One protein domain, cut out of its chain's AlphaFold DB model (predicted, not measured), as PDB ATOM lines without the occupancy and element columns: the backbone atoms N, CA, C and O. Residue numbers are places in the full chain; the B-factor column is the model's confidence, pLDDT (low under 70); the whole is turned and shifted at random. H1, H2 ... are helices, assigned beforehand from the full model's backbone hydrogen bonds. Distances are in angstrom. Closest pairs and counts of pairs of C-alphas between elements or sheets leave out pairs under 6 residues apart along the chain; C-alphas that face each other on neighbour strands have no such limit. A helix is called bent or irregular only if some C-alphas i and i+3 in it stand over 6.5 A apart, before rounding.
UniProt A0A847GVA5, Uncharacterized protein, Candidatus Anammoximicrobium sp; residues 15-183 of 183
ATOM      1  N   GLY A  15     226.063 127.123 242.463       92.81
ATOM      2  CA  GLY A  15     225.701 126.082 243.428       92.81
ATOM      3  C   GLY A  15     224.305 126.277 244.029       92.81
ATOM      4  O   GLY A  15     223.552 125.314 244.159       92.81
ATOM      5  N   ARG A  16     223.928 127.526 244.335       92.19
ATOM      6  CA  ARG A  16     222.594 127.859 244.866       92.19
ATOM      7  C   ARG A  16     221.497 127.630 243.831       92.19
ATOM      8  O   ARG A  16     220.514 126.967 244.141       92.19
ATOM      9  N   VAL A  17     221.715 128.087 242.594       93.44
ATOM     10  CA  VAL A  17     220.794 127.859 241.468       93.44
ATOM     11  C   VAL A  17     220.578 126.361 241.240       93.44
ATOM     12  O   VAL A  17     219.440 125.910 241.151       93.44
ATOM     13  N   GLY A  18     221.662 125.580 241.185       93.81
ATOM     14  CA  GLY A  18     221.581 124.132 240.991       93.81
ATOM     15  C   GLY A  18     220.792 123.435 242.101       93.81
ATOM     16  O   GLY A  18     219.926 122.614 241.808       93.81
ATOM     17  N   ALA A  19     221.035 123.804 243.361       94.69
ATOM     18  CA  ALA A  19     220.302 123.259 244.500       94.69
ATOM     19  C   ALA A  19     218.807 123.620 244.458       94.69
ATOM     20  O   ALA A  19     217.967 122.750 244.679       94.69
ATOM     21  N   ALA A  20     218.465 124.870 244.125       93.19
ATOM     22  CA  ALA A  20     217.077 125.317 244.018       93.19
ATOM     23  C   ALA A  20     216.324 124.591 242.894       93.19
ATOM     24  O   ALA A  20     215.221 124.095 243.113       93.19
ATOM     25  N   VAL A  21     216.939 124.461 241.712       93.25
ATOM     26  CA  VAL A  21     216.359 123.719 240.582       93.25
ATOM     27  C   VAL A  21     216.199 122.241 240.930       93.25
ATOM     28  O   VAL A  21     215.149 121.671 240.648       93.25
ATOM     29  N   ALA A  22     217.193 121.618 241.568       94.25
ATOM     30  CA  ALA A  22     217.112 120.218 241.977       94.25
ATOM     31  C   ALA A  22     216.001 119.982 243.010       94.25
ATOM     32  O   ALA A  22     215.249 119.012 242.895       94.25
ATOM     33  N   LEU A  23     215.863 120.878 243.993       93.56
ATOM     34  CA  LEU A  23     214.825 120.795 245.018       93.56
ATOM     35  C   LEU A  23     213.439 121.002 244.403       93.56
ATOM     36  O   LEU A  23     212.548 120.183 244.623       93.56
ATOM     37  N   TRP A  24     213.276 122.032 243.570       93.56
ATOM     38  CA  TRP A  24     212.045 122.254 242.813       93.56
ATOM     39  C   TRP A  24     211.683 121.034 241.964       93.56
ATOM     40  O   TRP A  24     210.566 120.539 242.059       93.56
ATOM     41  N   LEU A  25     212.625 120.505 241.183       91.56
ATOM     42  CA  LEU A  25     212.377 119.367 240.305       91.56
ATOM     43  C   LEU A  25     211.971 118.139 241.120       91.56
ATOM     44  O   LEU A  25     210.976 117.499 240.800       91.56
ATOM     45  N   THR A  26     212.679 117.852 242.213       91.94
ATOM     46  CA  THR A  26     212.361 116.713 243.082       91.94
ATOM     47  C   THR A  26     210.954 116.844 243.655       91.94
ATOM     48  O   THR A  26     210.149 115.936 243.496       91.94
ATOM     49  N   PHE A  27     210.603 117.973 244.271       92.19
ATOM     50  CA  PHE A  27     209.296 118.103 244.916       92.19
ATOM     51  C   PHE A  27     208.153 118.311 243.918       92.19
ATOM     52  O   PHE A  27     207.129 117.639 244.016       92.19
ATOM     53  N   SER A  28     208.303 119.198 242.936       90.12
ATOM     54  CA  SER A  28     207.224 119.529 242.001       90.12
ATOM     55  C   SER A  28     206.956 118.416 240.993       90.12
ATOM     56  O   SER A  28     205.791 118.148 240.709       90.12
ATOM     57  N   VAL A  29     207.985 117.722 240.488       86.44
ATOM     58  CA  VAL A  29     207.772 116.594 239.565       86.44
ATOM     59  C   VAL A  29     207.212 115.387 240.306       86.44
ATOM     60  O   VAL A  29     206.256 114.788 239.817       86.44
ATOM     61  N   LEU A  30     207.727 115.051 241.497       89.75
ATOM     62  CA  LEU A  30     207.186 113.925 242.265       89.75
ATOM     63  C   LEU A  30     205.730 114.167 242.670       89.75
ATOM     64  O   LEU A  30     204.897 113.292 242.455       89.75
ATOM     65  N   VAL A  31     205.399 115.352 243.193       89.19
ATOM     66  CA  VAL A  31     204.011 115.691 243.556       89.19
ATOM     67  C   VAL A  31     203.120 115.761 242.313       89.19
ATOM     68  O   VAL A  31     201.993 115.274 242.344       89.19
ATOM     69  N   GLY A  32     203.629 116.289 241.196       88.12
ATOM     70  CA  GLY A  32     202.918 116.321 239.918       88.12
ATOM     71  C   GLY A  32     202.662 114.936 239.314       88.12
ATOM     72  O   GLY A  32     201.680 114.760 238.605       88.12
ATOM     73  N   LEU A  33     203.485 113.931 239.616       88.50
ATOM     74  CA  LEU A  33     203.264 112.548 239.176       88.50
ATOM     75  C   LEU A  33     202.168 111.832 239.976       88.50
ATOM     76  O   LEU A  33     201.590 110.869 239.472       88.50
ATOM     77  N   VAL A  34     201.850 112.291 241.192       91.38
ATOM     78  CA  VAL A  34     200.856 111.634 242.059       91.38
ATOM     79  C   VAL A  34     199.480 111.510 241.386       91.38
ATOM     80  O   VAL A  34     198.963 110.392 241.369       91.38
ATOM     81  N   PRO A  35     198.885 112.562 240.784       88.06
ATOM     82  CA  PRO A  35     197.626 112.439 240.049       88.06
ATOM     83  C   PRO A  35     197.655 111.358 238.965       88.06
ATOM     84  O   PRO A  35     196.737 110.548 238.919       88.06
ATOM     85  N   ILE A  36     198.735 111.283 238.177       89.56
ATOM     86  CA  ILE A  36     198.895 110.292 237.098       89.56
ATOM     87  C   ILE A  36     198.943 108.871 237.668       89.56
ATOM     88  O   ILE A  36     198.297 107.961 237.149       89.56
ATOM     89  N   LEU A  37     199.695 108.664 238.755       90.81
ATOM     90  CA  LEU A  37     199.789 107.361 239.418       90.81
ATOM     91  C   LEU A  37     198.443 106.931 240.013       90.81
ATOM     92  O   LEU A  37     198.054 105.772 239.880       90.81
ATOM     93  N   LEU A  38     197.710 107.861 240.632       90.25
ATOM     94  CA  LEU A  38     196.372 107.597 241.162       90.25
ATOM     95  C   LEU A  38     195.363 107.310 240.043       90.25
ATOM     96  O   LEU A  38     194.549 106.394 240.179       90.25
ATOM     97  N   GLY A  39     195.433 108.046 238.930       87.88
ATOM     98  CA  GLY A  39     194.630 107.812 237.732       87.88
ATOM     99  C   GLY A  39     194.872 106.416 237.160       87.88
ATOM    100  O   GLY A  39     193.918 105.666 236.929       87.88
ATOM    101  N   TYR A  40     196.143 106.025 237.041       88.19
ATOM    102  CA  TYR A  40     196.550 104.692 236.605       88.19
ATOM    103  C   TYR A  40     196.033 103.589 237.544       88.19
ATOM    104  O   TYR A  40     195.311 102.697 237.097       88.19
ATOM    105  N   ALA A  41     196.301 103.688 238.851       91.06
ATOM    106  CA  ALA A  41     195.857 102.701 239.844       91.06
ATOM    107  C   ALA A  41     194.322 102.547 239.866       91.06
ATOM    108  O   ALA A  41     193.774 101.443 239.965       91.06
ATOM    109  N   ARG A  42     193.590 103.658 239.702       89.81
ATOM    110  CA  ARG A  42     192.125 103.649 239.611       89.81
ATOM    111  C   ARG A  42     191.616 102.943 238.354       89.81
ATOM    112  O   ARG A  42     190.524 102.381 238.381       89.81
ATOM    113  N   MET A  43     192.354 102.980 237.249       86.19
ATOM    114  CA  MET A  43     191.976 102.261 236.032       86.19
ATOM    115  C   MET A  43     192.351 100.777 236.100       86.19
ATOM    116  O   MET A  43     191.564  99.940 235.662       86.19
ATOM    117  N   GLU A  44     193.501 100.452 236.688       90.19
ATOM    118  CA  GLU A  44     193.958  99.071 236.869       90.19
ATOM    119  C   GLU A  44     193.005  98.273 237.769       90.19
ATOM    120  O   GLU A  44     192.629  97.150 237.438       90.19
ATOM    121  N   SER A  45     192.481  98.894 238.834       91.06
ATOM    122  CA  SER A  45     191.464  98.268 239.700       91.06
ATOM    123  C   SER A  45     190.144  97.918 238.992       91.06
ATOM    124  O   SER A  45     189.339  97.170 239.540       91.06
ATOM    125  N   ARG A  46     189.912  98.412 237.766       88.81
ATOM    126  CA  ARG A  46     188.749  98.062 236.929       88.81
ATOM    127  C   ARG A  46     189.029  96.930 235.931       88.81
ATOM    128  O   ARG A  46     188.196  96.696 235.063       88.81
ATOM    129  N   ALA A  47     190.181  96.259 236.031       78.38
ATOM    130  CA  ALA A  47     190.604  95.140 235.176       78.38
ATOM    131  C   ALA A  47     190.640  95.438 233.660       78.38
ATOM    132  O   ALA A  47     190.669  94.524 232.835       78.38
ATOM    133  N   ASN A  48     190.676  96.714 233.272       74.81
ATOM    134  CA  ASN A  48     190.875  97.101 231.880       74.81
ATOM    135  C   ASN A  48     192.363  97.007 231.523       74.81
ATOM    136  O   ASN A  48     193.223  97.264 232.361       74.81
ATOM    137  N   LYS A  49     192.691  96.679 230.267       81.00
ATOM    138  CA  LYS A  49     194.060  96.838 229.750       81.00
ATOM    139  C   LYS A  49     194.353  98.334 229.633       81.00
ATOM    140  O   LYS A  49     194.045  98.946 228.616       81.00
ATOM    141  N   VAL A  50     194.873  98.922 230.705       80.00
ATOM    142  CA  VAL A  50     195.171 100.353 230.782       80.00
ATOM    143  C   VAL A  50     196.501 100.631 230.109       80.00
ATOM    144  O   VAL A  50     197.506  99.994 230.416       80.00
ATOM    145  N   THR A  51     196.527 101.618 229.221       84.69
ATOM    146  CA  THR A  51     197.773 102.184 228.709       84.69
ATOM    147  C   THR A  51     197.996 103.576 229.290       84.69
ATOM    148  O   THR A  51     197.047 104.301 229.575       84.69
ATOM    149  N   VAL A  52     199.260 103.982 229.446       79.94
ATOM    150  CA  VAL A  52     199.621 105.330 229.933       79.94
ATOM    151  C   VAL A  52     198.986 106.425 229.064       79.94
ATOM    152  O   VAL A  52     198.557 107.454 229.575       79.94
ATOM    153  N   ALA A  53     198.847 106.169 227.760       83.00
ATOM    154  CA  ALA A  53     198.154 107.059 226.835       83.00
ATOM    155  C   ALA A  53     196.694 107.333 227.241       83.00
ATOM    156  O   ALA A  53     196.220 108.445 227.038       83.00
ATOM    157  N   ASP A  54     196.005 106.365 227.854       83.00
ATOM    158  CA  ASP A  54     194.610 106.527 228.279       83.00
ATOM    159  C   ASP A  54     194.501 107.442 229.512       83.00
ATOM    160  O   ASP A  54     193.548 108.207 229.636       83.00
ATOM    161  N   VAL A  55     195.495 107.402 230.407       83.19
ATOM    162  CA  VAL A  55     195.585 108.316 231.560       83.19
ATOM    163  C   VAL A  55     195.878 109.740 231.080       83.19
ATOM    164  O   VAL A  55     195.228 110.694 231.502       83.19
ATOM    165  N   ILE A  56     196.799 109.879 230.124       83.25
ATOM    166  CA  ILE A  56     197.136 111.165 229.500       83.25
ATOM    167  C   ILE A  56     195.925 111.765 228.770       83.25
ATOM    168  O   ILE A  56     195.666 112.962 228.897       83.25
ATOM    169  N   ALA A  57     195.154 110.943 228.050       81.00
ATOM    170  CA  ALA A  57     193.981 111.380 227.293       81.00
ATOM    171  C   ALA A  57     192.862 111.972 228.168       81.00
ATOM    172  O   ALA A  57     192.066 112.766 227.678       81.00
ATOM    173  N   ARG A  58     192.831 111.652 229.469       81.81
ATOM    174  CA  ARG A  58     191.875 112.219 230.441       81.81
ATOM    175  C   ARG A  58     192.214 113.636 230.906       81.81
ATOM    176  O   ARG A  58     191.533 114.174 231.773       81.81
ATOM    177  N   GLY A  59     193.291 114.222 230.386       83.00
ATOM    178  CA  GLY A  59     193.698 115.586 230.703       83.00
ATOM    179  C   GLY A  59     194.447 115.751 232.024       83.00
ATOM    180  O   GLY A  59     194.795 116.872 232.396       83.00
ATOM    181  N   GLU A  60     194.781 114.656 232.713       87.31
ATOM    182  CA  GLU A  60     195.600 114.701 233.931       87.31
ATOM    183  C   GLU A  60     196.980 115.320 233.654       87.31
ATOM    184  O   GLU A  60     197.524 116.036 234.492       87.31
ATOM    185  N   MET A  61     197.511 115.143 232.439       87.12
ATOM    186  CA  MET A  61     198.798 115.708 232.030       87.12
ATOM    187  C   MET A  61     198.801 117.241 231.971       87.12
ATOM    188  O   MET A  61     199.814 117.859 232.305       87.12
ATOM    189  N   ALA A  62     197.672 117.869 231.620       89.25
ATOM    190  CA  ALA A  62     197.546 119.322 231.689       89.25
ATOM    191  C   ALA A  62     197.617 119.837 233.121       89.25
ATOM    192  O   ALA A  62     198.300 120.827 233.368       89.25
ATOM    193  N   LEU A  63     196.980 119.150 234.073       88.25
ATOM    194  CA  LEU A  63     197.064 119.523 235.487       88.25
ATOM    195  C   LEU A  63     198.508 119.455 235.993       88.25
ATOM    196  O   LEU A  63     198.947 120.357 236.707       88.25
ATOM    197  N   VAL A  64     199.267 118.441 235.564       91.25
ATOM    198  CA  VAL A  64     200.699 118.343 235.878       91.25
ATOM    199  C   VAL A  64     201.473 119.515 235.284       91.25
ATOM    200  O   VAL A  64     202.225 120.168 236.005       91.25
ATOM    201  N   CYS A  65     201.273 119.835 234.002       92.81
ATOM    202  CA  CYS A  65     201.974 120.951 233.363       92.81
ATOM    203  C   CYS A  65     201.633 122.295 234.028       92.81
ATOM    204  O   CYS A  65     202.529 123.085 234.322       92.81
ATOM    205  N   VAL A  66     200.360 122.537 234.343       92.19
ATOM    206  CA  VAL A  66     199.915 123.748 235.049       92.19
ATOM    207  C   VAL A  66     200.542 123.830 236.443       92.19
ATOM    208  O   VAL A  66     201.073 124.877 236.809       92.19
ATOM    209  N   GLY A  67     200.549 122.733 237.206       91.12
ATOM    210  CA  GLY A  67     201.174 122.685 238.530       91.12
ATOM    211  C   GLY A  67     202.686 122.931 238.485       91.12
ATOM    212  O   GLY A  67     203.212 123.708 239.285       91.12
ATOM    213  N   LEU A  68     203.378 122.329 237.512       92.19
ATOM    214  CA  LEU A  68     204.812 122.527 237.286       92.19
ATOM    215  C   LEU A  68     205.150 123.961 236.870       92.19
ATOM    216  O   LEU A  68     206.197 124.465 237.266       92.19
ATOM    217  N   ALA A  69     204.280 124.619 236.103       93.50
ATOM    218  CA  ALA A  69     204.457 126.009 235.693       93.50
ATOM    219  C   ALA A  69     204.167 127.003 236.832       93.50
ATOM    220  O   ALA A  69     204.890 127.985 236.995       93.50
ATOM    221  N   ALA A  70     203.136 126.748 237.647       93.00
ATOM    222  CA  ALA A  70     202.647 127.689 238.657       93.00
ATOM    223  C   ALA A  70     203.693 128.039 239.731       93.00
ATOM    224  O   ALA A  70     203.839 129.208 240.088       93.00
ATOM    225  N   GLY A  71     204.447 127.049 240.223       90.00
ATOM    226  CA  GLY A  71     205.460 127.256 241.266       90.00
ATOM    227  C   GLY A  71     206.588 128.206 240.835       90.00
ATOM    228  O   GLY A  71     206.740 129.278 241.427       90.00
ATOM    229  N   PRO A  72     207.360 127.866 239.785       90.81
ATOM    230  CA  PRO A  72     208.408 128.727 239.245       90.81
ATOM    231  C   PRO A  72     207.902 130.096 238.807       90.81
ATOM    232  O   PRO A  72     208.596 131.088 239.008       90.81
ATOM    233  N   LEU A  73     206.697 130.168 238.232       91.12
ATOM    234  CA  LEU A  73     206.090 131.435 237.837       91.12
ATOM    235  C   LEU A  73     205.837 132.339 239.053       91.12
ATOM    236  O   LEU A  73     206.172 133.522 239.016       91.12
ATOM    237  N   GLY A  74     205.314 131.782 240.150       89.31
ATOM    238  CA  GLY A  74     205.118 132.508 241.406       89.31
ATOM    239  C   GLY A  74     206.431 133.020 242.008       89.31
ATOM    240  O   GLY A  74     206.518 134.187 242.392       89.31
ATOM    241  N   LEU A  75     207.478 132.186 242.020       89.06
ATOM    242  CA  LEU A  75     208.821 132.585 242.467       89.06
ATOM    243  C   LEU A  75     209.407 133.705 241.599       89.06
ATOM    244  O   LEU A  75     209.991 134.664 242.104       89.06
ATOM    245  N   LEU A  76     209.219 133.615 240.284       90.12
ATOM    246  CA  LEU A  76     209.721 134.604 239.340       90.12
ATOM    247  C   LEU A  76     209.066 135.979 239.544       90.12
ATOM    248  O   LEU A  76     209.760 136.992 239.497       90.12
ATOM    249  N   ILE A  77     207.757 136.011 239.815       88.31
ATOM    250  CA  ILE A  77     207.001 137.243 240.101       88.31
ATOM    251  C   ILE A  77     207.378 137.825 241.474       88.31
ATOM    252  O   ILE A  77     207.415 139.044 241.632       88.31
ATOM    253  N   GLY A  78     207.685 136.974 242.456       87.94
ATOM    254  CA  GLY A  78     208.036 137.390 243.817       87.94
ATOM    255  C   GLY A  78     209.450 137.964 243.991       87.94
ATOM    256  O   GLY A  78     209.760 138.488 245.059       87.94
ATOM    257  N   THR A  79     210.317 137.882 242.978       88.19
ATOM    258  CA  THR A  79     211.717 138.346 243.055       88.19
ATOM    259  C   THR A  79     211.920 139.712 242.390       88.19
ATOM    260  O   THR A  79     211.133 140.118 241.543       88.19
ATOM    261  N   GLY A  80     212.988 140.432 242.766       85.81
ATOM    262  CA  GLY A  80     213.217 141.863 242.485       85.81
ATOM    263  C   GLY A  80     213.118 142.356 241.023       85.81
ATOM    264  O   GLY A  80     212.870 141.619 240.076       85.81
ATOM    265  N   ARG A  81     213.319 143.668 240.815       85.38
ATOM    266  CA  ARG A  81     213.146 144.336 239.502       85.38
ATOM    267  C   ARG A  81     214.328 144.200 238.537       85.38
ATOM    268  O   ARG A  81     214.344 144.860 237.499       85.38
ATOM    269  N   LYS A  82     215.355 143.416 238.845       87.62
ATOM    270  CA  LYS A  82     216.464 143.256 237.900       87.62
ATOM    271  C   LYS A  82     216.003 142.319 236.775       87.62
ATOM    272  O   LYS A  82     215.216 141.400 236.972       87.62
ATOM    273  N   ARG A  83     216.420 142.624 235.540       86.81
ATOM    274  CA  ARG A  83     216.141 141.804 234.341       86.81
ATOM    275  C   ARG A  83     214.652 141.471 234.114       86.81
ATOM    276  O   ARG A  83     214.340 140.386 233.626       86.81
ATOM    277  N   VAL A  84     213.741 142.413 234.395       90.44
ATOM    278  CA  VAL A  84     212.278 142.225 234.255       90.44
ATOM    279  C   VAL A  84     211.893 141.614 232.905       90.44
ATOM    280  O   VAL A  84     211.075 140.706 232.859       90.44
ATOM    281  N   PHE A  85     212.524 142.053 231.814       91.31
ATOM    282  CA  PHE A  85     212.240 141.527 230.478       91.31
ATOM    283  C   PHE A  85     212.478 140.011 230.365       91.31
ATOM    284  O   PHE A  85     211.605 139.292 229.892       91.31
ATOM    285  N   LEU A  86     213.614 139.501 230.863       91.31
ATOM    286  CA  LEU A  86     213.903 138.060 230.850       91.31
ATOM    287  C   LEU A  86     212.901 137.277 231.703       91.31
ATOM    288  O   LEU A  86     212.500 136.183 231.319       91.31
ATOM    289  N   LYS A  87     212.460 137.856 232.825       90.69
ATOM    290  CA  LYS A  87     211.425 137.255 233.671       90.69
ATOM    291  C   LYS A  87     210.079 137.179 232.955       90.69
ATOM    292  O   LYS A  87     209.429 136.142 232.988       90.69
ATOM    293  N   ILE A  88     209.683 138.246 232.263       92.06
ATOM    294  CA  ILE A  88     208.443 138.268 231.477       92.06
ATOM    295  C   ILE A  88     208.489 137.202 230.382       92.06
ATOM    296  O   ILE A  88     207.525 136.461 230.225       92.06
ATOM    297  N   VAL A  89     209.607 137.077 229.660       93.94
ATOM    298  CA  VAL A  89     209.749 136.067 228.600       93.94
ATOM    299  C   VAL A  89     209.709 134.647 229.173       93.94
ATOM    300  O   VAL A  89     208.966 133.811 228.666       93.94
ATOM    301  N   ALA A  90     210.452 134.369 230.250       91.88
ATOM    302  CA  ALA A  90     210.485 133.040 230.865       91.88
ATOM    303  C   ALA A  90     209.130 132.647 231.479       91.88
ATOM    304  O   ALA A  90     208.620 131.555 231.226       91.88
ATOM    305  N   GLY A  91     208.511 133.560 232.233       90.81
ATOM    306  CA  GLY A  91     207.190 133.348 232.818       90.81
ATOM    307  C   GLY A  91     206.098 133.224 231.756       90.81
ATOM    308  O   GLY A  91     205.262 132.327 231.834       90.81
ATOM    309  N   GLY A  92     206.150 134.068 230.723       92.31
ATOM    310  CA  GLY A  92     205.237 134.026 229.584       92.31
ATOM    311  C   GLY A  92     205.324 132.708 228.815       92.31
ATOM    312  O   GLY A  92     204.288 132.127 228.506       92.31
ATOM    313  N   MET A  93     206.532 132.190 228.572       94.00
ATOM    314  CA  MET A  93     206.718 130.889 227.919       94.00
ATOM    315  C   MET A  93     206.158 129.739 228.766       94.00
ATOM    316  O   MET A  93     205.465 128.869 228.244       94.00
ATOM    317  N   SER A  94     206.401 129.757 230.080       91.81
ATOM    318  CA  SER A  94     205.878 128.737 230.997       91.81
ATOM    319  C   SER A  94     204.347 128.752 231.043       91.81
ATOM    320  O   SER A  94     203.716 127.700 230.941       91.81
ATOM    321  N   PHE A  95     203.747 129.944 231.113       93.69
ATOM    322  CA  PHE A  95     202.299 130.122 231.053       93.69
ATOM    323  C   PHE A  95     201.718 129.667 229.708       93.69
ATOM    324  O   PHE A  95     200.721 128.949 229.680       93.69
ATOM    325  N   PHE A  96     202.354 130.038 228.596       95.81
ATOM    326  CA  PHE A  96     201.911 129.661 227.256       95.81
ATOM    327  C   PHE A  96     201.917 128.142 227.054       95.81
ATOM    328  O   PHE A  96     200.941 127.586 226.558       95.81
ATOM    329  N   LEU A  97     202.971 127.449 227.495       93.62
ATOM    330  CA  LEU A  97     203.041 125.986 227.436       93.62
ATOM    331  C   LEU A  97     201.973 125.315 228.307       93.62
ATOM    332  O   LEU A  97     201.352 124.347 227.870       93.62
ATOM    333  N   ALA A  98     201.714 125.849 229.502       90.62
ATOM    334  CA  ALA A  98     200.637 125.361 230.358       90.62
ATOM    335  C   ALA A  98     199.258 125.548 229.698       90.62
ATOM    336  O   ALA A  98     198.442 124.627 229.711       90.62
ATOM    337  N   ALA A  99     199.020 126.699 229.061       92.88
ATOM    338  CA  ALA A  99     197.787 126.976 228.326       92.88
ATOM    339  C   ALA A  99     197.615 126.049 227.110       92.88
ATOM    340  O   ALA A  99     196.538 125.484 226.924       92.88
ATOM    341  N   LEU A 100     198.677 125.828 226.325       93.75
ATOM    342  CA  LEU A 100     198.666 124.864 225.219       93.75
ATOM    343  C   LEU A 100     198.379 123.446 225.710       93.75
ATOM    344  O   LEU A 100     197.592 122.732 225.094       93.75
ATOM    345  N   SER A 101     198.979 123.043 226.832       91.88
ATOM    346  CA  SER A 101     198.703 121.738 227.427       91.88
ATOM    347  C   SER A 101     197.248 121.607 227.863       91.88
ATOM    348  O   SER A 101     196.655 120.555 227.635       91.88
ATOM    349  N   ALA A 102     196.670 122.650 228.464       91.00
ATOM    350  CA  ALA A 102     195.270 122.662 228.872       91.00
ATOM    351  C   ALA A 102     194.323 122.555 227.671       91.00
ATOM    352  O   ALA A 102     193.443 121.698 227.690       91.00
ATOM    353  N   GLY A 103     194.548 123.343 226.614       91.31
ATOM    354  CA  GLY A 103     193.761 123.272 225.377       91.31
ATOM    355  C   GLY A 103     193.863 121.904 224.696       91.31
ATOM    356  O   GLY A 103     192.861 121.281 224.361       91.31
ATOM    357  N   TYR A 104     195.079 121.369 224.592       91.50
ATOM    358  CA  TYR A 104     195.292 120.041 224.022       91.50
ATOM    359  C   TYR A 104     194.574 118.940 224.822       91.50
ATOM    360  O   TYR A 104     193.950 118.046 224.256       91.50
ATOM    361  N   SER A 105     194.622 119.007 226.156       88.75
ATOM    362  CA  SER A 105     193.905 118.069 227.026       88.75
ATOM    363  C   SER A 105     192.385 118.237 226.999       88.75
ATOM    364  O   SER A 105     191.682 117.231 227.117       88.75
ATOM    365  N   SER A 106     191.862 119.457 226.833       89.38
ATOM    366  CA  SER A 106     190.418 119.666 226.679       89.38
ATOM    367  C   SER A 106     189.896 119.067 225.380       89.38
ATOM    368  O   SER A 106     188.861 118.408 225.412       89.38
ATOM    369  N   ASP A 107     190.638 119.201 224.278       90.12
ATOM    370  CA  ASP A 107     190.254 118.619 222.987       90.12
ATOM    371  C   ASP A 107     190.247 117.086 223.047       90.12
ATOM    372  O   ASP A 107     189.309 116.437 222.581       90.12
ATOM    373  N   LEU A 108     191.257 116.486 223.689       87.31
ATOM    374  CA  LEU A 108     191.288 115.039 223.920       87.31
ATOM    375  C   LEU A 108     190.110 114.573 224.781       87.31
ATOM    376  O   LEU A 108     189.464 113.578 224.453       87.31
ATOM    377  N   SER A 109     189.802 115.314 225.845       86.00
ATOM    378  CA  SER A 109     188.704 114.974 226.752       86.00
ATOM    379  C   SER A 109     187.338 115.105 226.072       86.00
ATOM    380  O   SER A 109     186.468 114.265 226.294       86.00
ATOM    381  N   ALA A 110     187.149 116.123 225.225       88.75
ATOM    382  CA  ALA A 110     185.926 116.318 224.450       88.75
ATOM    383  C   ALA A 110     185.706 115.172 223.451       88.75
ATOM    384  O   ALA A 110     184.626 114.585 223.430       88.75
ATOM    385  N   ASN A 111     186.755 114.785 222.718       86.94
ATOM    386  CA  ASN A 111     186.701 113.666 221.774       86.94
ATOM    387  C   ASN A 111     186.389 112.331 222.469       86.94
ATOM    388  O   ASN A 111     185.651 111.506 221.936       86.94
ATOM    389  N   GLU A 112     186.942 112.085 223.659       84.75
ATOM    390  CA  GLU A 112     186.621 110.881 224.435       84.75
ATOM    391  C   GLU A 112     185.192 110.910 224.992       84.75
ATOM    392  O   GLU A 112     184.521 109.876 225.042       84.75
ATOM    393  N   LEU A 113     184.690 112.078 225.397       87.38
ATOM    394  CA  LEU A 113     183.316 112.219 225.876       87.38
ATOM    395  C   LEU A 113     182.300 111.965 224.754       87.38
ATOM    396  O   LEU A 113     181.350 111.212 224.968       87.38
ATOM    397  N   GLU A 114     182.523 112.530 223.567       89.50
ATOM    398  CA  GLU A 114     181.667 112.339 222.391       89.50
ATOM    399  C   GLU A 114     181.558 110.855 222.013       89.50
ATOM    400  O   GLU A 114     180.453 110.326 221.905       89.50
ATOM    401  N   LYS A 115     182.684 110.131 221.973       84.69
ATOM    402  CA  LYS A 115     182.690 108.677 221.724       84.69
ATOM    403  C   LYS A 115     181.892 107.892 222.756       84.69
ATOM    404  O   LYS A 115     181.188 106.949 222.407       84.69
ATOM    405  N   ASN A 116     182.019 108.240 224.037       87.56
ATOM    406  CA  ASN A 116     181.281 107.549 225.092       87.56
ATOM    407  C   ASN A 116     179.768 107.788 224.968       87.56
ATOM    408  O   ASN A 116     178.985 106.874 225.231       87.56
ATOM    409  N   LEU A 117     179.355 108.982 224.530       91.06
ATOM    410  CA  LEU A 117     177.953 109.294 224.246       91.06
ATOM    411  C   LEU A 117     177.437 108.515 223.028       91.06
ATOM    412  O   LEU A 117     176.376 107.894 223.117       91.06
ATOM    413  N   GLU A 118     178.197 108.472 221.930       90.25
ATOM    414  CA  GLU A 118     177.851 107.675 220.746       90.25
ATOM    415  C   GLU A 118     177.736 106.186 221.088       90.25
ATOM    416  O   GLU A 118     176.724 105.549 220.786       90.25
ATOM    417  N   LEU A 119     178.720 105.639 221.807       89.00
ATOM    418  CA  LEU A 119     178.721 104.251 222.257       89.00
ATOM    419  C   LEU A 119     177.498 103.937 223.126       89.00
ATOM    420  O   LEU A 119     176.831 102.925 222.912       89.00
ATOM    421  N   SER A 120     177.176 104.820 224.075       92.62
ATOM    422  CA  SER A 120     175.989 104.688 224.922       92.62
ATOM    423  C   SER A 120     174.707 104.669 224.088       92.62
ATOM    424  O   SER A 120     173.816 103.865 224.362       92.62
ATOM    425  N   SER A 121     174.615 105.500 223.046       91.19
ATOM    426  CA  SER A 121     173.446 105.540 222.159       91.19
ATOM    427  C   SER A 121     173.282 104.255 221.332       91.19
ATOM    428  O   SER A 121     172.171 103.727 221.203       91.19
ATOM    429  N   PHE A 122     174.386 103.678 220.842       89.44
ATOM    430  CA  PHE A 122     174.360 102.406 220.116       89.44
ATOM    431  C   PHE A 122     173.989 101.243 221.031       89.44
ATOM    432  O   PHE A 122     173.155 100.417 220.664       89.44
ATOM    433  N   LEU A 123     174.547 101.198 222.243       90.62
ATOM    434  CA  LEU A 123     174.197 100.182 223.236       90.62
ATOM    435  C   LEU A 123     172.730 100.277 223.656       90.62
ATOM    436  O   LEU A 123     172.074  99.247 223.795       90.62
ATOM    437  N   GLN A 124     172.194 101.489 223.795       93.38
ATOM    438  CA  GLN A 124     170.777 101.687 224.074       93.38
ATOM    439  C   GLN A 124     169.902 101.160 222.927       93.38
ATOM    440  O   GLN A 124     168.930 100.458 223.186       93.38
ATOM    441  N   THR A 125     170.291 101.402 221.672       92.00
ATOM    442  CA  THR A 125     169.585 100.879 220.484       92.00
ATOM    443  C   THR A 125     169.630  99.349 220.403       92.00
ATOM    444  O   THR A 125     168.656  98.714 220.011       92.00
ATOM    445  N   LEU A 126     170.756  98.739 220.785       90.94
ATOM    446  CA  LEU A 126     170.911  97.281 220.817       90.94
ATOM    447  C   LEU A 126     170.133  96.625 221.964       90.94
ATOM    448  O   LEU A 126     169.716  95.476 221.831       90.94
ATOM    449  N   THR A 127     169.955  97.346 223.072       94.75
ATOM    450  CA  THR A 127     169.259  96.869 224.277       94.75
ATOM    451  C   THR A 127     167.743  97.068 224.192       94.75
ATOM    452  O   THR A 127     167.000  96.406 224.911       94.75
ATOM    453  N   ASP A 128     167.258  97.963 223.327       94.88
ATOM    454  CA  ASP A 128     165.825  98.197 223.159       94.88
ATOM    455  C   ASP A 128     165.149  97.003 222.464       94.88
ATOM    456  O   ASP A 128     165.318  96.770 221.262       94.88
ATOM    457  N   ASP A 129     164.345  96.253 223.223       92.38
ATOM    458  CA  ASP A 129     163.566  95.102 222.752       92.38
ATOM    459  C   ASP A 129     162.570  95.426 221.631       92.38
ATOM    460  O   ASP A 129     162.134  94.524 220.918       92.38
ATOM    461  N   ARG A 130     162.250  96.707 221.425       94.25
ATOM    462  CA  ARG A 130     161.354  97.168 220.357       94.25
ATOM    463  C   ARG A 130     162.081  97.582 219.081       94.25
ATOM    464  O   ARG A 130     161.415  97.872 218.088       94.25
ATOM    465  N   ALA A 131     163.412  97.639 219.093       89.69
ATOM    466  CA  ALA A 131     164.181  98.038 217.923       89.69
ATOM    467  C   ALA A 131     164.100  96.980 216.812       89.69
ATOM    468  O   ALA A 131     164.273  95.784 217.053       89.69
ATOM    469  N   ASP A 132     163.887  97.449 215.583       94.81
ATOM    470  CA  ASP A 132     163.860  96.618 214.385       94.81
ATOM    471  C   ASP A 132     165.204  95.895 214.154       94.81
ATOM    472  O   ASP A 132     166.282  96.400 214.491       94.81
ATOM    473  N   VAL A 133     165.150  94.700 213.562       94.44
ATOM    474  CA  VAL A 133     166.326  93.837 213.356       94.44
ATOM    475  C   VAL A 133     167.358  94.528 212.461       94.44
ATOM    476  O   VAL A 133     168.563  94.446 212.725       94.44
ATOM    477  N   ASP A 134     166.900  95.271 211.454       94.75
ATOM    478  CA  ASP A 134     167.777  96.020 210.556       94.75
ATOM    479  C   ASP A 134     168.462  97.191 211.272       94.75
ATOM    480  O   ASP A 134     169.659  97.431 211.067       94.75
ATOM    481  N   ALA A 135     167.757  97.868 212.187       91.56
ATOM    482  CA  ALA A 135     168.328  98.927 213.018       91.56
ATOM    483  C   ALA A 135     169.430  98.385 213.942       91.56
ATOM    484  O   ALA A 135     170.516  98.967 214.017       91.56
ATOM    485  N   ARG A 136     169.203  97.225 214.574       93.19
ATOM    486  CA  ARG A 136     170.220  96.551 215.400       93.19
ATOM    487  C   ARG A 136     171.436  96.134 214.579       93.19
ATOM    488  O   ARG A 136     172.567  96.360 215.003       93.19
ATOM    489  N   LYS A 137     171.229  95.562 213.388       94.75
ATOM    490  CA  LYS A 137     172.320  95.135 212.498       94.75
ATOM    491  C   LYS A 137     173.169  96.318 212.033       94.75
ATOM    492  O   LYS A 137     174.396  96.210 212.006       94.75
ATOM    493  N   LYS A 138     172.531  97.447 211.713       94.31
ATOM    494  CA  LYS A 138     173.226  98.691 211.368       94.31
ATOM    495  C   LYS A 138     174.039  99.222 212.553       94.31
ATOM    496  O   LYS A 138     175.237  99.437 212.392       94.31
ATOM    497  N   ALA A 139     173.432  99.333 213.738       91.94
ATOM    498  CA  ALA A 139     174.120  99.779 214.952       91.94
ATOM    499  C   ALA A 139     175.330  98.892 215.291       91.94
ATOM    500  O   ALA A 139     176.388  99.399 215.651       91.94
ATOM    501  N   LEU A 140     175.216  97.571 215.108       92.62
ATOM    502  CA  LEU A 140     176.325  96.636 215.310       92.62
ATOM    503  C   LEU A 140     177.468  96.852 214.298       92.62
ATOM    504  O   LEU A 140     178.646  96.760 214.650       92.62
ATOM    505  N   GLY A 141     177.124  97.139 213.040       93.81
ATOM    506  CA  GLY A 141     178.088  97.453 211.986       93.81
ATOM    507  C   GLY A 141     178.837  98.760 212.253       93.81
ATOM    508  O   GLY A 141     180.063  98.798 212.136       93.81
ATOM    509  N   ASP A 142     178.115  99.799 212.671       90.38
ATOM    510  CA  ASP A 142     178.690 101.101 213.013       90.38
ATOM    511  C   ASP A 142     179.556 101.010 214.280       90.38
ATOM    512  O   ASP A 142     180.691 101.489 214.281       90.38
ATOM    513  N   LEU A 143     179.109 100.267 215.300       88.75
ATOM    514  CA  LEU A 143     179.901  99.952 216.492       88.75
ATOM    515  C   LEU A 143     181.210  99.234 216.138       88.75
ATOM    516  O   LEU A 143     182.275  99.581 216.643       88.75
ATOM    517  N   THR A 144     181.144  98.248 215.241       90.38
ATOM    518  CA  THR A 144     182.328  97.502 214.793       90.38
ATOM    519  C   THR A 144     183.310  98.413 214.061       90.38
ATOM    520  O   THR A 144     184.517  98.309 214.271       90.38
ATOM    521  N   ARG A 145     182.818  99.333 213.223       87.69
ATOM    522  CA  ARG A 145     183.660 100.332 212.548       87.69
ATOM    523  C   ARG A 145     184.312 101.283 213.543       87.69
ATOM    524  O   ARG A 145     185.507 101.530 213.423       87.69
ATOM    525  N   LEU A 146     183.558 101.759 214.530       84.88
ATOM    526  CA  LEU A 146     184.058 102.655 215.569       84.88
ATOM    527  C   LEU A 146     185.128 101.971 216.435       84.88
ATOM    528  O   LEU A 146     186.158 102.574 216.722       84.88
ATOM    529  N   MET A 147     184.952 100.687 216.769       82.50
ATOM    530  CA  MET A 147     185.976  99.909 217.478       82.50
ATOM    531  C   MET A 147     187.206  99.585 216.616       82.50
ATOM    532  O   MET A 147     188.315  99.513 217.143       82.50
ATOM    533  N   ASN A 148     187.032  99.396 215.304       85.62
ATOM    534  CA  ASN A 148     188.124  99.052 214.386       85.62
ATOM    535  C   ASN A 148     188.926 100.254 213.886       85.62
ATOM    536  O   ASN A 148     189.983 100.051 213.292       85.62
ATOM    537  N   ASN A 149     188.458 101.482 214.108       78.12
ATOM    538  CA  ASN A 149     189.164 102.687 213.691       78.12
ATOM    539  C   ASN A 149     189.695 103.429 214.929       78.12
ATOM    540  O   ASN A 149     189.054 104.367 215.412       78.12
ATOM    541  N   PRO A 150     190.848 103.012 215.497       61.91
ATOM    542  CA  PRO A 150     191.474 103.724 216.602       61.91
ATOM    543  C   PRO A 150     191.982 105.080 216.093       61.91
ATOM    544  O   PRO A 150     193.134 105.238 215.704       61.91
ATOM    545  N   HIS A 151     191.090 106.072 216.063       58.09
ATOM    546  CA  HIS A 151     191.313 107.371 215.426       58.09
ATOM    547  C   HIS A 151     192.296 108.287 216.159       58.09
ATOM    548  O   HIS A 151     192.648 109.345 215.646       58.09
ATOM    549  N   ALA A 152     192.796 107.874 217.319       63.75
ATOM    550  CA  ALA A 152     193.928 108.525 217.942       63.75
ATOM    551  C   ALA A 152     195.091 107.544 217.985       63.75
ATOM    552  O   ALA A 152     195.103 106.610 218.791       63.75
ATOM    553  N   ASP A 153     196.073 107.768 217.112       81.62
ATOM    554  CA  ASP A 153     197.354 107.088 217.216       81.62
ATOM    555  C   ASP A 153     197.926 107.418 218.599       81.62
ATOM    556  O   ASP A 153     198.365 108.542 218.870       81.62
ATOM    557  N   LYS A 154     197.858 106.441 219.509       83.75
ATOM    558  CA  LYS A 154     198.317 106.587 220.894       83.75
ATOM    559  C   LYS A 154     199.759 107.086 220.935       83.75
ATOM    560  O   LYS A 154     200.126 107.813 221.857       83.75
ATOM    561  N   ASN A 155     200.552 106.774 219.905       87.12
ATOM    562  CA  ASN A 155     201.915 107.269 219.762       87.12
ATOM    563  C   ASN A 155     201.964 108.785 219.548       87.12
ATOM    564  O   ASN A 155     202.818 109.448 220.130       87.12
ATOM    565  N   VAL A 156     201.046 109.352 218.759       88.12
ATOM    566  CA  VAL A 156     200.959 110.803 218.534       88.12
ATOM    567  C   VAL A 156     200.550 111.513 219.818       88.12
ATOM    568  O   VAL A 156     201.206 112.486 220.196       88.12
ATOM    569  N   ILE A 157     199.539 110.996 220.530       88.38
ATOM    570  CA  ILE A 157     199.127 111.565 221.822       88.38
ATOM    571  C   ILE A 157     200.290 111.547 222.806       88.38
ATOM    572  O   ILE A 157     200.620 112.579 223.394       88.38
ATOM    573  N   MET A 158     200.931 110.390 222.963       88.81
ATOM    574  CA  MET A 158     202.034 110.217 223.899       88.81
ATOM    575  C   MET A 158     203.211 111.136 223.553       88.81
ATOM    576  O   MET A 158     203.745 111.807 224.434       88.81
ATOM    577  N   ARG A 159     203.572 111.235 222.267       92.12
ATOM    578  CA  ARG A 159     204.664 112.089 221.788       92.12
ATOM    579  C   ARG A 159     204.393 113.573 222.038       92.12
ATOM    580  O   ARG A 159     205.253 114.256 222.586       92.12
ATOM    581  N   ASN A 160     203.210 114.069 221.676       91.81
ATOM    582  CA  ASN A 160     202.861 115.481 221.865       91.81
ATOM    583  C   ASN A 160     202.828 115.856 223.347       91.81
ATOM    584  O   ASN A 160     203.353 116.896 223.742       91.81
ATOM    585  N   SER A 161     202.270 114.977 224.174       90.75
ATOM    586  CA  SER A 161     202.178 115.225 225.609       90.75
ATOM    587  C   SER A 161     203.561 115.208 226.266       90.75
ATOM    588  O   SER A 161     203.858 116.066 227.095       90.75
ATOM    589  N   LEU A 162     204.457 114.313 225.830       92.19
ATOM    590  CA  LEU A 162     205.851 114.304 226.273       92.19
ATOM    591  C   LEU A 162     206.576 115.610 225.912       92.19
ATOM    592  O   LEU A 162     207.271 116.165 226.759       92.19
ATOM    593  N   TYR A 163     206.382 116.138 224.698       94.38
ATOM    594  CA  TYR A 163     206.972 117.424 224.311       94.38
ATOM    595  C   TYR A 163     206.473 118.585 225.174       94.38
ATOM    596  O   TYR A 163     207.280 119.408 225.608       94.38
ATOM    597  N   LEU A 164     205.170 118.629 225.471       93.00
ATOM    598  CA  LEU A 164     204.584 119.649 226.343       93.00
ATOM    599  C   LEU A 164     205.137 119.562 227.770       93.00
ATOM    600  O   LEU A 164     205.518 120.584 228.344       93.00
ATOM    601  N   LEU A 165     205.264 118.350 228.318       92.25
ATOM    602  CA  LEU A 165     205.850 118.138 229.639       92.25
ATOM    603  C   LEU A 165     207.319 118.568 229.677       92.25
ATOM    604  O   LEU A 165     207.699 119.359 230.539       92.25
ATOM    605  N   CYS A 166     208.143 118.093 228.739       94.44
ATOM    606  CA  CYS A 166     209.558 118.459 228.672       94.44
ATOM    607  C   CYS A 166     209.744 119.973 228.515       94.44
ATOM    608  O   CYS A 166     210.552 120.565 229.229       94.44
ATOM    609  N   GLY A 167     208.968 120.613 227.635       95.00
ATOM    610  CA  GLY A 167     208.991 122.065 227.469       95.00
ATOM    611  C   GLY A 167     208.634 122.799 228.761       95.00
ATOM    612  O   GLY A 167     209.323 123.746 229.144       95.00
ATOM    613  N   THR A 168     207.605 122.331 229.472       94.25
ATOM    614  CA  THR A 168     207.168 122.921 230.744       94.25
ATOM    615  C   THR A 168     208.243 122.791 231.820       94.25
ATOM    616  O   THR A 168     208.529 123.764 232.516       94.25
ATOM    617  N   VAL A 169     208.898 121.630 231.920       94.31
ATOM    618  CA  VAL A 169     209.997 121.404 232.871       94.31
ATOM    619  C   VAL A 169     211.184 122.319 232.571       94.31
ATOM    620  O   VAL A 169     211.698 122.967 233.480       94.31
ATOM    621  N   ILE A 170     211.599 122.420 231.303       95.31
ATOM    622  CA  ILE A 170     212.719 123.279 230.889       95.31
ATOM    623  C   ILE A 170     212.403 124.751 231.177       95.31
ATOM    624  O   ILE A 170     213.223 125.460 231.761       95.31
ATOM    625  N   SER A 171     211.201 125.207 230.813       95.00
ATOM    626  CA  SER A 171     210.773 126.583 231.070       95.00
ATOM    627  C   SER A 171     210.669 126.877 232.570       95.00
ATOM    628  O   SER A 171     211.095 127.942 233.008       95.00
ATOM    629  N   GLY A 172     210.152 125.938 233.366       94.19
ATOM    630  CA  GLY A 172     210.076 126.059 234.822       94.19
ATOM    631  C   GLY A 172     211.459 126.142 235.472       94.19
ATOM    632  O   GLY A 172     211.705 127.035 236.280       94.19
ATOM    633  N   ALA A 173     212.400 125.292 235.052       94.06
ATOM    634  CA  ALA A 173     213.784 125.342 235.520       94.06
ATOM    635  C   ALA A 173     214.453 126.687 235.190       94.06
ATOM    636  O   ALA A 173     215.158 127.246 236.030       94.06
ATOM    637  N   ALA A 174     214.193 127.243 234.000       94.06
ATOM    638  CA  ALA A 174     214.680 128.568 233.624       94.06
ATOM    639  C   ALA A 174     214.105 129.674 234.529       94.06
ATOM    640  O   ALA A 174     214.850 130.558 234.954       94.06
ATOM    641  N   CYS A 175     212.816 129.606 234.879       93.62
ATOM    642  CA  CYS A 175     212.193 130.530 235.831       93.62
ATOM    643  C   CYS A 175     212.855 130.457 237.218       93.62
ATOM    644  O   CYS A 175     213.227 131.495 237.761       93.62
ATOM    645  N   VAL A 176     213.073 129.250 237.760       93.94
ATOM    646  CA  VAL A 176     213.752 129.062 239.060       93.94
ATOM    647  C   VAL A 176     215.193 129.578 239.017       93.94
ATOM    648  O   VAL A 176     215.651 130.267 239.928       93.94
ATOM    649  N   ALA A 177     215.924 129.297 237.939       93.00
ATOM    650  CA  ALA A 177     217.287 129.788 237.793       93.00
ATOM    651  C   ALA A 177     217.338 131.322 237.749       93.00
ATOM    652  O   ALA A 177     218.184 131.934 238.400       93.00
ATOM    653  N   LEU A 178     216.417 131.957 237.020       92.19
ATOM    654  CA  LEU A 178     216.329 133.413 236.950       92.19
ATOM    655  C   LEU A 178     215.923 134.047 238.283       92.19
ATOM    656  O   LEU A 178     216.428 135.126 238.585       92.19
ATOM    657  N   SER A 179     215.057 133.409 239.079       92.06
ATOM    658  CA  SER A 179     214.688 133.927 240.402       92.06
ATOM    659  C   SER A 179     215.868 133.901 241.375       92.06
ATOM    660  O   SER A 179     216.085 134.874 242.089       92.06
ATOM    661  N   GLU A 180     216.677 132.838 241.355       92.56
ATOM    662  CA  GLU A 180     217.868 132.710 242.209       92.56
ATOM    663  C   GLU A 180     219.014 133.640 241.792       92.56
ATOM    664  O   GLU A 180     219.755 134.134 242.636       92.56
ATOM    665  N   LEU A 181     219.163 133.920 240.492       89.56
ATOM    666  CA  LEU A 181     220.154 134.891 240.007       89.56
ATOM    667  C   LEU A 181     219.846 136.330 240.447       89.56
ATOM    668  O   LEU A 181     220.740 137.180 240.409       89.56
ATOM    669  N   ASP A 182     218.598 136.599 240.823       87.12
ATOM    670  CA  ASP A 182     218.121 137.917 241.229       87.12
ATOM    671  C   ASP A 182     218.061 138.114 242.755       87.12
ATOM    672  O   ASP A 182     217.847 139.246 243.202       87.12
ATOM    673  N   ALA A 183     218.262 137.041 243.533       83.50
ATOM    674  CA  ALA A 183     218.273 137.015 245.000       83.50
ATOM    675  C   ALA A 183     219.666 137.323 245.611       83.50
ATOM    676  O   ALA A 183     219.739 138.058 246.622       83.50
TER     677      ALA A 183
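Overview. This is residues 15 to 183 of the 183 residues of an uncharacterized protein of Candidatus Anammoximicrobium sp (UniProt A0A847GVA5). H1a, H3, H4 and H6 make an up-and-down bundle, each running against the one before in the chain; long H4 reaches beyond it, and H5 folds back along that end. The printed part has 169 residues with six named helices, H1 to H6, and no named strand: all helix. It is loose, radius of gyration of the C-alphas 21.9 A, spanning 74 by 31 by 23 A.

Arrangement. H4, residues 84 to 127, forms hairpins with H3, residues 60 to 78 (closest C-alphas Ala 62 and Ala 102, 4.9 A), and H5, residues 133 to 148 (Leu 126 and Arg 136, 5.5 A). H4 touches H6, residues 154 to 181, with residues 87 to 101 alone (Ser 94 and Ser 171, 5.3 A). H1, residues 15 to 44, assigned as one helix by its hydrogen bonds, is bent: C-alphas 32 and 35 are 6.6 A apart. Arm H1a, residues 15 to 32, touches H6 (Val 17 and Ala 177, 5.4 A); H1b, residues 35 to 44, touches H2, residues 52 to 57 (Gly 39 and Val 55, 6.3 A). Each O i to N i+4 pair is within hydrogen-bond range except in H3, 13 of 15.

Along the chain. H4 measures 63.3 A, H6 40.5 A. C-alpha 84 is at (212.278, 142.225, 234.255), C-alpha 181 at (220.154, 134.891, 240.007).

Size, cuts and confidence. The printed part has no cut and no long link; residues 150 to 152 are under pLDDT 70.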